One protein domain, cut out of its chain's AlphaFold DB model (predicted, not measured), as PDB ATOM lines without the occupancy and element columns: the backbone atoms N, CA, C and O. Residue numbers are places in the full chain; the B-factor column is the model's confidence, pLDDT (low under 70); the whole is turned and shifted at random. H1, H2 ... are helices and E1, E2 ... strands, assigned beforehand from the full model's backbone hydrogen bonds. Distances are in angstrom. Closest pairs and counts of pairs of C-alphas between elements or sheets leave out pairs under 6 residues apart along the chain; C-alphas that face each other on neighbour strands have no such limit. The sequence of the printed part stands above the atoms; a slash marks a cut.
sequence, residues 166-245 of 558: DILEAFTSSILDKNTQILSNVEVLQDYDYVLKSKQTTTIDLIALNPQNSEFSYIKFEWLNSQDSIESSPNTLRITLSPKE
ATOM      1  N   ASP A 166      67.930  37.303  19.062       77.31
ATOM      2  CA  ASP A 166      67.536  36.647  20.300       77.31
ATOM      3  C   ASP A 166      68.485  37.052  21.439       77.31
ATOM      4  O   ASP A 166      69.554  37.629  21.226       77.31
ATOM      5  N   ILE A 167      68.070  36.794  22.677       80.38
ATOM      6  CA  ILE A 167      68.823  37.228  23.856       80.38
ATOM      7  C   ILE A 167      70.174  36.518  23.993       80.38
ATOM      8  O   ILE A 167      71.110  37.092  24.541       80.38
ATOM      9  N   LEU A 168      70.291  35.289  23.482       78.94
ATOM     10  CA  LEU A 168      71.530  34.518  23.522       78.94
ATOM     11  C   LEU A 168      72.541  35.085  22.525       78.94
ATOM     12  O   LEU A 168      73.719  35.228  22.839       78.94
ATOM     13  N   GLU A 169      72.080  35.447  21.339       75.31
ATOM     14  CA  GLU A 169      72.856  36.085  20.291       75.31
ATOM     15  C   GLU A 169      73.268  37.503  20.687       75.31
ATOM     16  O   GLU A 169      74.430  37.867  20.527       75.31
ATOM     17  N   ALA A 170      72.353  38.287  21.264       75.56
ATOM     18  CA  ALA A 170      72.672  39.608  21.799       75.56
ATOM     19  C   ALA A 170      73.717  39.510  22.924       75.56
ATOM     20  O   ALA A 170      74.689  40.265  22.930       75.56
ATOM     21  N   PHE A 171      73.567  38.534  23.828       76.12
ATOM     22  CA  PHE A 171      74.530  38.271  24.897       76.12
ATOM     23  C   PHE A 171      75.896  37.841  24.347       76.12
ATOM     24  O   PHE A 171      76.921  38.420  24.692       76.12
ATOM     25  N   THR A 172      75.940  36.855  23.453       72.50
ATOM     26  CA  THR A 172      77.197  36.355  22.871       72.50
ATOM     27  C   THR A 172      77.922  37.415  22.043       72.50
ATOM     28  O   THR A 172      79.134  37.552  22.176       72.50
ATOM     29  N   SER A 173      77.195  38.205  21.252       67.75
ATOM     30  CA  SER A 173      77.786  39.227  20.377       67.75
ATOM     31  C   SER A 173      78.299  40.445  21.145       67.75
ATOM     32  O   SER A 173      79.296  41.039  20.748       67.75
ATOM     33  N   SER A 174      77.637  40.820  22.243       64.19
ATOM     34  CA  SER A 174      77.965  42.058  22.970       64.19
ATOM     35  C   SER A 174      78.900  41.811  24.158       64.19
ATOM     36  O   SER A 174      79.720  42.659  24.507       64.19
ATOM     37  N   ILE A 175      78.804  40.630  24.779       62.56
ATOM     38  CA  ILE A 175      79.345  40.389  26.122       62.56
ATOM     39  C   ILE A 175      80.500  39.380  26.107       62.56
ATOM     40  O   ILE A 175      81.510  39.602  26.776       62.56
ATOM     41  N   LEU A 176      80.394  38.292  25.333       58.28
ATOM     42  CA  LEU A 176      81.439  37.257  25.293       58.28
ATOM     43  C   LEU A 176      82.692  37.696  24.531       58.28
ATOM     44  O   LEU A 176      83.796  37.372  24.958       58.28
ATOM     45  N   ASP A 177      82.541  38.482  23.465       53.34
ATOM     46  CA  ASP A 177      83.670  38.905  22.622       53.34
ATOM     47  C   ASP A 177      84.661  39.825  23.369       53.34
ATOM     48  O   ASP A 177      85.833  39.940  23.019       53.34
ATOM     49  N   LYS A 178      84.215  40.459  24.463       56.50
ATOM     50  CA  LYS A 178      85.014  41.437  25.214       56.50
ATOM     51  C   LYS A 178      85.854  40.846  26.346       56.50
ATOM     52  O   LYS A 178      86.615  41.595  26.957       56.50
ATOM     53  N   ASN A 179      85.748  39.545  26.636       54.62
ATOM     54  CA  ASN A 179      86.564  38.776  27.599       54.62
ATOM     55  C   ASN A 179      86.756  39.339  29.028       54.62
ATOM     56  O   ASN A 179      87.412  38.681  29.833       54.62
ATOM     57  N   THR A 180      86.227  40.514  29.386       50.16
ATOM     58  CA  THR A 180      86.724  41.236  30.570       50.16
ATOM     59  C   THR A 180      85.663  41.835  31.480       50.16
ATOM     60  O   THR A 180      85.967  42.023  32.652       50.16
ATOM     61  N   GLN A 181      84.424  42.079  31.042       58.81
ATOM     62  CA  GLN A 181      83.406  42.670  31.926       58.81
ATOM     63  C   GLN A 181      81.994  42.199  31.566       58.81
ATOM     64  O   GLN A 181      81.157  42.959  31.089       58.81
ATOM     65  N   ILE A 182      81.718  40.913  31.807       58.75
ATOM     66  CA  ILE A 182      80.403  40.321  31.510       58.75
ATOM     67  C   ILE A 182      79.279  41.132  32.174       58.75
ATOM     68  O   ILE A 182      78.238  41.363  31.580       58.75
ATOM     69  N   LEU A 183      79.509  41.609  33.396       59.34
ATOM     70  CA  LEU A 183      78.490  42.224  34.244       59.34
ATOM     71  C   LEU A 183      78.121  43.654  33.834       59.34
ATOM     72  O   LEU A 183      76.945  43.998  33.893       59.34
ATOM     73  N   SER A 184      79.084  44.461  33.382       61.88
ATOM     74  CA  SER A 184      78.828  45.855  32.984       61.88
ATOM     75  C   SER A 184      77.964  45.951  31.729       61.88
ATOM     76  O   SER A 184      77.224  46.912  31.555       61.88
ATOM     77  N   ASN A 185      78.034  44.940  30.865       65.31
ATOM     78  CA  ASN A 185      77.345  44.951  29.576       65.31
ATOM     79  C   ASN A 185      75.992  44.225  29.644       65.31
ATOM     80  O   ASN A 185      75.155  44.364  28.759       65.31
ATOM     81  N   VAL A 186      75.740  43.466  30.715       71.62
ATOM     82  CA  VAL A 186      74.446  42.815  30.952       71.62
ATOM     83  C   VAL A 186      73.349  43.835  31.244       71.62
ATOM     84  O   VAL A 186      72.221  43.642  30.795       71.62
ATOM     85  N   GLU A 187      73.656  44.915  31.969       71.88
ATOM     86  CA  GLU A 187      72.683  45.977  32.263       71.88
ATOM     87  C   GLU A 187      72.191  46.664  30.989       71.88
ATOM     88  O   GLU A 187      71.004  46.956  30.875       71.88
ATOM     89  N   VAL A 188      73.059  46.781  29.979       72.12
ATOM     90  CA  VAL A 188      72.687  47.294  28.658       72.12
ATOM     91  C   VAL A 188      71.514  46.489  28.084       72.12
ATOM     92  O   VAL A 188      70.562  47.062  27.580       72.12
ATOM     93  N   LEU A 189      71.465  45.166  28.244       74.38
ATOM     94  CA  LEU A 189      70.334  44.381  27.727       74.38
ATOM     95  C   LEU A 189      68.978  44.736  28.372       74.38
ATOM     96  O   LEU A 189      67.951  44.495  27.739       74.38
ATOM     97  N   GLN A 190      68.949  45.297  29.590       75.75
ATOM     98  CA  GLN A 190      67.704  45.751  30.232       75.75
ATOM     99  C   GLN A 190      67.167  47.026  29.585       75.75
ATOM    100  O   GLN A 190      65.969  47.123  29.333       75.75
ATOM    101  N   ASP A 191      68.057  47.966  29.268       72.25
ATOM    102  CA  ASP A 191      67.698  49.251  28.659       72.25
ATOM    103  C   ASP A 191      67.200  49.100  27.210       72.25
ATOM    104  O   ASP A 191      66.525  49.984  26.676       72.25
ATOM    105  N   TYR A 192      67.506  47.964  26.573       70.38
ATOM    106  CA  TYR A 192      67.238  47.710  25.153       70.38
ATOM    107  C   TYR A 192      66.422  46.444  24.904       70.38
ATOM    108  O   TYR A 192      66.488  45.824  23.838       70.38
ATOM    109  N   ASP A 193      65.587  46.095  25.878       70.12
ATOM    110  CA  ASP A 193      64.688  44.948  25.839       70.12
ATOM    111  C   ASP A 193      63.761  44.944  24.595       70.12
ATOM    112  O   ASP A 193      63.438  43.890  24.041       70.12
ATOM    113  N   TYR A 194      63.413  46.121  24.071       69.38
ATOM    114  CA  TYR A 194      62.589  46.313  22.877       69.38
ATOM    115  C   TYR A 194      63.240  45.848  21.564       69.38
ATOM    116  O   TYR A 194      62.533  45.658  20.572       69.38
ATOM    117  N   VAL A 195      64.565  45.668  21.530       65.25
ATOM    118  CA  VAL A 195      65.317  45.238  20.335       65.25
ATOM    119  C   VAL A 195      65.286  43.708  20.171       65.25
ATOM    120  O   VAL A 195      65.481  43.186  19.066       65.25
ATOM    121  N   LEU A 196      64.982  42.979  21.250       74.44
ATOM    122  CA  LEU A 196      65.028  41.520  21.307       74.44
ATOM    123  C   LEU A 196      63.794  40.879  20.643       74.44
ATOM    124  O   LEU A 196      62.648  41.179  20.980       74.44
ATOM    125  N   LYS A 197      64.016  39.935  19.713       72.62
ATOM    126  CA  LYS A 197      62.941  39.229  18.967       72.62
ATOM    127  C   LYS A 197      62.086  38.338  19.852       72.62
ATOM    128  O   LYS A 197      60.888  38.177  19.625       72.62
ATOM    129  N   SER A 198      62.743  37.683  20.799       72.25
ATOM    130  CA  SER A 198      62.187  36.611  21.609       72.25
ATOM    131  C   SER A 198      62.095  37.071  23.055       72.25
ATOM    132  O   SER A 198      63.113  37.345  23.687       72.25
ATOM    133  N   LYS A 199      60.870  37.101  23.590       80.12
ATOM    134  CA  LYS A 199      60.610  37.345  25.015       80.12
ATOM    135  C   LYS A 199      60.560  36.045  25.819       80.12
ATOM    136  O   LYS A 199      59.652  35.826  26.616       80.12
ATOM    137  N   GLN A 200      61.485  35.131  25.540       79.56
ATOM    138  CA  GLN A 200      61.590  33.865  26.262       79.56
ATOM    139  C   GLN A 200      62.547  33.999  27.441       79.56
ATOM    140  O   GLN A 200      63.542  34.723  27.376       79.56
ATOM    141  N   THR A 201      62.233  33.290  28.524       83.56
ATOM    142  CA  THR A 201      63.143  33.155  29.658       83.56
ATOM    143  C   THR A 201      64.318  32.281  29.241       83.56
ATOM    144  O   THR A 201      64.130  31.114  28.899       83.56
ATOM    145  N   THR A 202      65.526  32.829  29.311       85.38
ATOM    146  CA  THR A 202      66.757  32.156  28.882       85.38
ATOM    147  C   THR A 202      67.720  32.083  30.053       85.38
ATOM    148  O   THR A 202      67.910  33.061  30.767       85.38
ATOM    149  N   THR A 203      68.330  30.921  30.269       86.00
ATOM    150  CA  THR A 203      69.392  30.749  31.269       86.00
ATOM    151  C   THR A 203      70.664  30.338  30.554       86.00
ATOM    152  O   THR A 203      70.640  29.401  29.760       86.00
ATOM    153  N   ILE A 204      71.756  31.044  30.825       83.75
ATOM    154  CA  ILE A 204      73.063  30.789  30.227       83.75
ATOM    155  C   ILE A 204      74.015  30.333  31.335       83.75
ATOM    156  O   ILE A 204      74.147  31.006  32.359       83.75
ATOM    157  N   ASP A 205      74.661  29.187  31.120       82.19
ATOM    158  CA  ASP A 205      75.704  28.652  31.996       82.19
ATOM    159  C   ASP A 205      77.021  29.397  31.737       82.19
ATOM    160  O   ASP A 205      77.650  29.252  30.687       82.19
ATOM    161  N   LEU A 206      77.423  30.226  32.699       79.88
ATOM    162  CA  LEU A 206      78.633  31.039  32.598       79.88
ATOM    163  C   LEU A 206      79.899  30.214  32.856       79.88
ATOM    164  O   LEU A 206      80.969  30.585  32.378       79.88
ATOM    165  N   ILE A 207      79.788  29.088  33.567       77.50
ATOM    166  CA  ILE A 207      80.915  28.185  33.832       77.50
ATOM    167  C   ILE A 207      81.273  27.430  32.554       77.50
ATOM    168  O   ILE A 207      82.452  27.282  32.249       77.50
ATOM    169  N   ALA A 208      80.269  26.984  31.795       76.19
ATOM    170  CA  ALA A 208      80.492  26.326  30.510       76.19
ATOM    171  C   ALA A 208      81.164  27.258  29.488       76.19
ATOM    172  O   ALA A 208      81.992  26.810  28.698       76.19
ATOM    173  N   LEU A 209      80.823  28.549  29.518       70.81
ATOM    174  CA  LEU A 209      81.350  29.549  28.588       70.81
ATOM    175  C   LEU A 209      82.723  30.091  28.993       70.81
ATOM    176  O   LEU A 209      83.570  30.320  28.134       70.81
ATOM    177  N   ASN A 210      82.949  30.310  30.288       70.50
ATOM    178  CA  ASN A 210      84.224  30.782  30.811       70.50
ATOM    179  C   ASN A 210      84.495  30.165  32.200       70.50
ATOM    180  O   ASN A 210      84.143  30.753  33.231       70.50
ATOM    181  N   PRO A 211      85.139  28.981  32.249       65.81
ATOM    182  CA  PRO A 211      85.349  28.235  33.490       65.81
ATOM    183  C   PRO A 211      86.259  28.946  34.496       65.81
ATOM    184  O   PRO A 211      86.161  28.690  35.700       65.81
ATOM    185  N   GLN A 212      87.171  29.792  34.006       57.84
ATOM    186  CA  GLN A 212      88.264  30.340  34.810       57.84
ATOM    187  C   GLN A 212      87.896  31.646  35.522       57.84
ATOM    188  O   GLN A 212      88.395  31.871  36.618       57.84
ATOM    189  N   ASN A 213      86.978  32.452  34.972       54.62
ATOM    190  CA  ASN A 213      86.810  33.850  35.399       54.62
ATOM    191  C   ASN A 213      85.376  34.268  35.769       54.62
ATOM    192  O   ASN A 213      85.102  35.463  35.871       54.62
ATOM    193  N   SER A 214      84.440  33.337  35.977       62.47
ATOM    194  CA  SER A 214      83.081  33.703  36.400       62.47
ATOM    195  C   SER A 214      82.877  33.549  37.915       62.47
ATOM    196  O   SER A 214      82.902  32.451  38.474       62.47
ATOM    197  N   GLU A 215      82.623  34.672  38.596       70.94
ATOM    198  CA  GLU A 215      82.093  34.704  39.974       70.94
ATOM    199  C   GLU A 215      80.653  34.167  40.058       70.94
ATOM    200  O   GLU A 215      80.134  33.896  41.141       70.94
ATOM    201  N   PHE A 216      80.006  33.988  38.905       75.81
ATOM    202  CA  PHE A 216      78.615  33.594  38.744       75.81
ATOM    203  C   PHE A 216      78.522  32.259  38.013       75.81
ATOM    204  O   PHE A 216      79.264  32.003  37.072       75.81
ATOM    205  N   SER A 217      77.604  31.397  38.447       79.94
ATOM    206  CA  SER A 217      77.372  30.093  37.826       79.94
ATOM    207  C   SER A 217      76.488  30.205  36.587       79.94
ATOM    208  O   SER A 217      76.775  29.609  35.553       79.94
ATOM    209  N   TYR A 218      75.430  31.005  36.670       83.19
ATOM    210  CA  TYR A 218      74.509  31.229  35.566       83.19
ATOM    211  C   TYR A 218      73.946  32.644  35.587       83.19
ATOM    212  O   TYR A 218      73.821  33.285  36.635       83.19
ATOM    213  N   ILE A 219      73.563  33.105  34.403       85.25
ATOM    214  CA  ILE A 219      72.768  34.310  34.199       85.25
ATOM    215  C   ILE A 219      71.396  33.898  33.665       85.25
ATOM    216  O   ILE A 219      71.292  33.142  32.699       85.25
ATOM    217  N   LYS A 220      70.334  34.359  34.326       88.00
ATOM    218  CA  LYS A 220      68.945  34.108  33.944       88.00
ATOM    219  C   LYS A 220      68.303  35.411  33.487       88.00
ATOM    220  O   LYS A 220      68.235  36.372  34.249       88.00
ATOM    221  N   PHE A 221      67.790  35.403  32.271       87.62
ATOM    222  CA  PHE A 221      66.971  36.449  31.684       87.62
ATOM    223  C   PHE A 221      65.509  36.033  31.799       87.62
ATOM    224  O   PHE A 221      65.138  34.982  31.285       87.62
ATOM    225  N   GLU A 222      64.687  36.810  32.491       87.94
ATOM    226  CA  GLU A 222      63.288  36.492  32.775       87.94
ATOM    227  C   GLU A 222      62.395  37.681  32.438       87.94
ATOM    228  O   GLU A 222      62.594  38.784  32.937       87.94
ATOM    229  N   TRP A 223      61.394  37.456  31.594       84.88
ATOM    230  CA  TRP A 223      60.442  38.494  31.218       84.88
ATOM    231  C   TRP A 223      59.302  38.526  32.225       84.88
ATOM    232  O   TRP A 223      58.575  37.543  32.379       84.88
ATOM    233  N   LEU A 224      59.150  39.650  32.919       82.00
ATOM    234  CA  LEU A 224      58.054  39.832  33.860       82.00
ATOM    235  C   LEU A 224      56.779  40.149  33.079       82.00
ATOM    236  O   LEU A 224      56.704  41.137  32.342       82.00
ATOM    237  N   ASN A 225      55.765  39.302  33.246       72.12
ATOM    238  CA  ASN A 225      54.448  39.580  32.699       72.12
ATOM    239  C   ASN A 225      53.837  40.775  33.436       72.12
ATOM    240  O   ASN A 225      53.958  40.914  34.651       72.12
ATOM    241  N   SER A 226      53.104  41.603  32.697       59.38
ATOM    242  CA  SER A 226      52.421  42.809  33.191       59.38
ATOM    243  C   SER A 226      51.426  42.579  34.340       59.38
ATOM    244  O   SER A 226      50.940  43.545  34.918       59.38
ATOM    245  N   GLN A 227      51.104  41.328  34.677       61.03
ATOM    246  CA  GLN A 227      50.268  40.987  35.832       61.03
ATOM    247  C   GLN A 227      51.050  40.928  37.154       61.03
ATOM    248  O   GLN A 227      50.433  41.049  38.210       61.03
ATOM    249  N   ASP A 228      52.380  40.796  37.101       57.03
ATOM    250  CA  ASP A 228      53.237  40.610  38.278       57.03
ATOM    251  C   ASP A 228      53.981  41.892  38.704       57.03
ATOM    252  O   ASP A 228      54.522  41.945  39.811       57.03
ATOM    253  N   SER A 229      54.001  42.948  37.875       52.44
ATOM    254  CA  SER A 229      54.636  44.231  38.202       52.44
ATOM    255  C   SER A 229      53.604  45.315  38.543       52.44
ATOM    256  O   SER A 229      52.685  45.611  37.785       52.44
ATOM    257  N   ILE A 230      53.754  45.921  39.724       55.34
ATOM    258  CA  ILE A 230      52.878  47.000  40.225       55.34
ATOM    259  C   ILE A 230      53.221  48.349  39.560       55.34
ATOM    260  O   ILE A 230      52.411  49.273  39.576       55.34
ATOM    261  N   GLU A 231      54.386  48.454  38.917       49.78
ATOM    262  CA  GLU A 231      54.868  49.678  38.279       49.78
ATOM    263  C   GLU A 231      55.008  49.482  36.762       49.78
ATOM    264  O   GLU A 231      55.814  48.710  36.253       49.78
ATOM    265  N   SER A 232      54.114  50.179  36.069       47.09
ATOM    266  CA  SER A 232      54.012  50.479  34.642       47.09
ATOM    267  C   SER A 232      55.254  50.268  33.754       47.09
ATOM    268  O   SER A 232      55.960  51.220  33.434       47.09
ATOM    269  N   SER A 233      55.408  49.070  33.197       52.06
ATOM    270  CA  SER A 233      55.656  48.863  31.761       52.06
ATOM    271  C   SER A 233      55.337  47.404  31.402       52.06
ATOM    272  O   SER A 233      55.729  46.482  32.117       52.06
ATOM    273  N   PRO A 234      54.549  47.133  30.345       57.12
ATOM    274  CA  PRO A 234      54.295  45.761  29.942       57.12
ATOM    275  C   PRO A 234      55.571  45.147  29.354       57.12
ATOM    276  O   PRO A 234      55.997  45.538  28.267       57.12
ATOM    277  N   ASN A 235      56.086  44.112  30.028       65.88
ATOM    278  CA  ASN A 235      57.231  43.271  29.648       65.88
ATOM    279  C   ASN A 235      58.615  43.833  29.998       65.88
ATOM    280  O   ASN A 235      59.442  43.986  29.108       65.88
ATOM    281  N   THR A 236      58.886  44.076  31.277       78.50
ATOM    282  CA  THR A 236      60.243  44.396  31.740       78.50
ATOM    283  C   THR A 236      61.121  43.142  31.749       78.50
ATOM    284  O   THR A 236      60.727  42.101  32.292       78.50
ATOM    285  N   LEU A 237      62.325  43.237  31.183       83.25
ATOM    286  CA  LEU A 237      63.347  42.200  31.301       83.25
ATOM    287  C   LEU A 237      64.010  42.255  32.687       83.25
ATOM    288  O   LEU A 237      64.684  43.219  33.036       83.25
ATOM    289  N   ARG A 238      63.870  41.185  33.471       84.12
ATOM    290  CA  ARG A 238      64.612  40.979  34.717       84.12
ATOM    291  C   ARG A 238      65.821  40.101  34.449       84.12
ATOM    292  O   ARG A 238      65.682  38.968  33.992       84.12
ATOM    293  N   ILE A 239      67.003  40.578  34.823       84.88
ATOM    294  CA  ILE A 239      68.226  39.782  34.742       84.88
ATOM    295  C   ILE A 239      68.662  39.392  36.149       84.88
ATOM    296  O   ILE A 239      68.771  40.233  37.036       84.88
ATOM    297  N   THR A 240      68.871  38.096  36.365       84.62
ATOM    298  CA  THR A 240      69.306  37.541  37.647       84.62
ATOM    299  C   THR A 240      70.614  36.797  37.452       84.62
ATOM    300  O   THR A 240      70.679  35.801  36.733       84.62
ATOM    301  N   LEU A 241      71.653  37.273  38.123       81.69
ATOM    302  CA  LEU A 241      72.940  36.604  38.205       81.69
ATOM    303  C   LEU A 241      72.948  35.709  39.433       81.69
ATOM    304  O   LEU A 241      72.645  36.159  40.539       81.69
ATOM    305  N   SER A 242      73.289  34.442  39.239       79.44
ATOM    306  CA  SER A 242      73.400  33.510  40.350       79.44
ATOM    307  C   SER A 242      74.860  33.273  40.663       79.44
ATOM    308  O   SER A 242      75.602  32.840  39.777       79.44
ATOM    309  N   PRO A 243      75.307  33.587  41.890       74.62
ATOM    310  CA  PRO A 243      76.702  33.437  42.254       74.62
ATOM    311  C   PRO A 243      77.129  31.985  42.046       74.62
ATOM    312  O   PRO A 243      76.331  31.046  42.145       74.62
ATOM    313  N   LYS A 244      78.401  31.785  41.728       72.31
ATOM    314  CA  LYS A 244      79.019  30.471  41.818       72.31
ATOM    315  C   LYS A 244      78.839  30.028  43.263       72.31
ATOM    316  O   LYS A 244      79.143  30.797  44.175       72.31
ATOM    317  N   GLU A 245      78.269  28.843  43.477       64.25
ATOM    318  CA  GLU A 245      78.088  28.295  44.822       64.25
ATOM    319  C   GLU A 245      79.470  28.065  45.445       64.25
ATOM    320  O   GLU A 245      80.058  26.989  45.357       64.25
TER     321      GLU A 245
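What this domain is: This is residues 166 to 245 of the 558 residues of an uncharacterized protein of Helicobacter sanguini (UniProt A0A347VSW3). A sheet of three strands, E1 E2 E3, makes a wall, and a helical hairpin of H1 and H2 packs on one face of it while the other face is bare. H2 covers E3 lengthwise, H1 meets the sheet with its residues 167 to 171, and the short helix H3 follows E1 at the sheet's level. The printed part has 80 residues with three named helices and three named strands, in the order H1 H2 E1 H3 E2 E3; the sheet's order is E1 E2 E3, antiparallel throughout, and the class is mixed, helices and strands. It is compact, with a radius of gyration of the C-alphas of 13.0 A, and spans 39 by 26 by 18 A.

Where its parts are: H1 is residues 167 to 176, 12.7 A long, and begins at C-alpha 167 at (68.823, 37.228, 23.856). H2 is residues 182 to 191, 15.8 A. E1 is residues 202 to 205, 10.1 A, and H3 is residues 206 to 209, 5.1 A. E2, residues 216 to 224, is 22.0 A long and begins at C-alpha 216 at (78.615, 33.594, 38.744). E3, residues 236 to 243, is 22.4 A long and ends at C-alpha 243 at (76.702, 33.437, 42.254).

How they stand to each other: H1 and H2 touch and form a helical hairpin, opposite ways at a steep tilt of 41 degrees; their closest C-alphas, of Ile 175 and Ile 182, are 5.5 A apart. H1 only grazes the sheet; its closest C-alpha pair with E1 is Ile 167 and Thr 202, 7.4 A. H2 is on the sheet at a height of 9.4 A, in two layers, helix on one face of a sheet. It lies over E3, along the strands at 6 degrees on the local plane; the closest C-alphas are those of Gln 190 and Leu 237, 5.7 A. E1 and E2 are antiparallel at 177 degrees, with N 202 and O 221 within hydrogen-bond range at 2.9 A. E2 and E3 form a hairpin, antiparallel at 161 degrees, with N 222 and O 238 in range at 2.8 A. H3 stands at the sheet's level; the closest C-alphas of H3 and E2 are Leu 206 and Tyr 218, 5.1 A. H2 and H3 are apart. In H1 every O i to N i+4 pair is within range; H2 has 1 of 6, beside 5 of 7 O i to N i+3 pairs, and H3 is too short for an O i to N i+4 pair.

The domain as a whole: The two farthest C-alphas, of Gln 212 and Ser 232, are 39.7 A apart. The printed part has no cut, and the link from E2 to E3, 11 residues, is long. Mean pLDDT of the printed part is 71.0; residues 173 to 185, 194 to 195, 211 to 214, 226 to 235 and 245 are under 70.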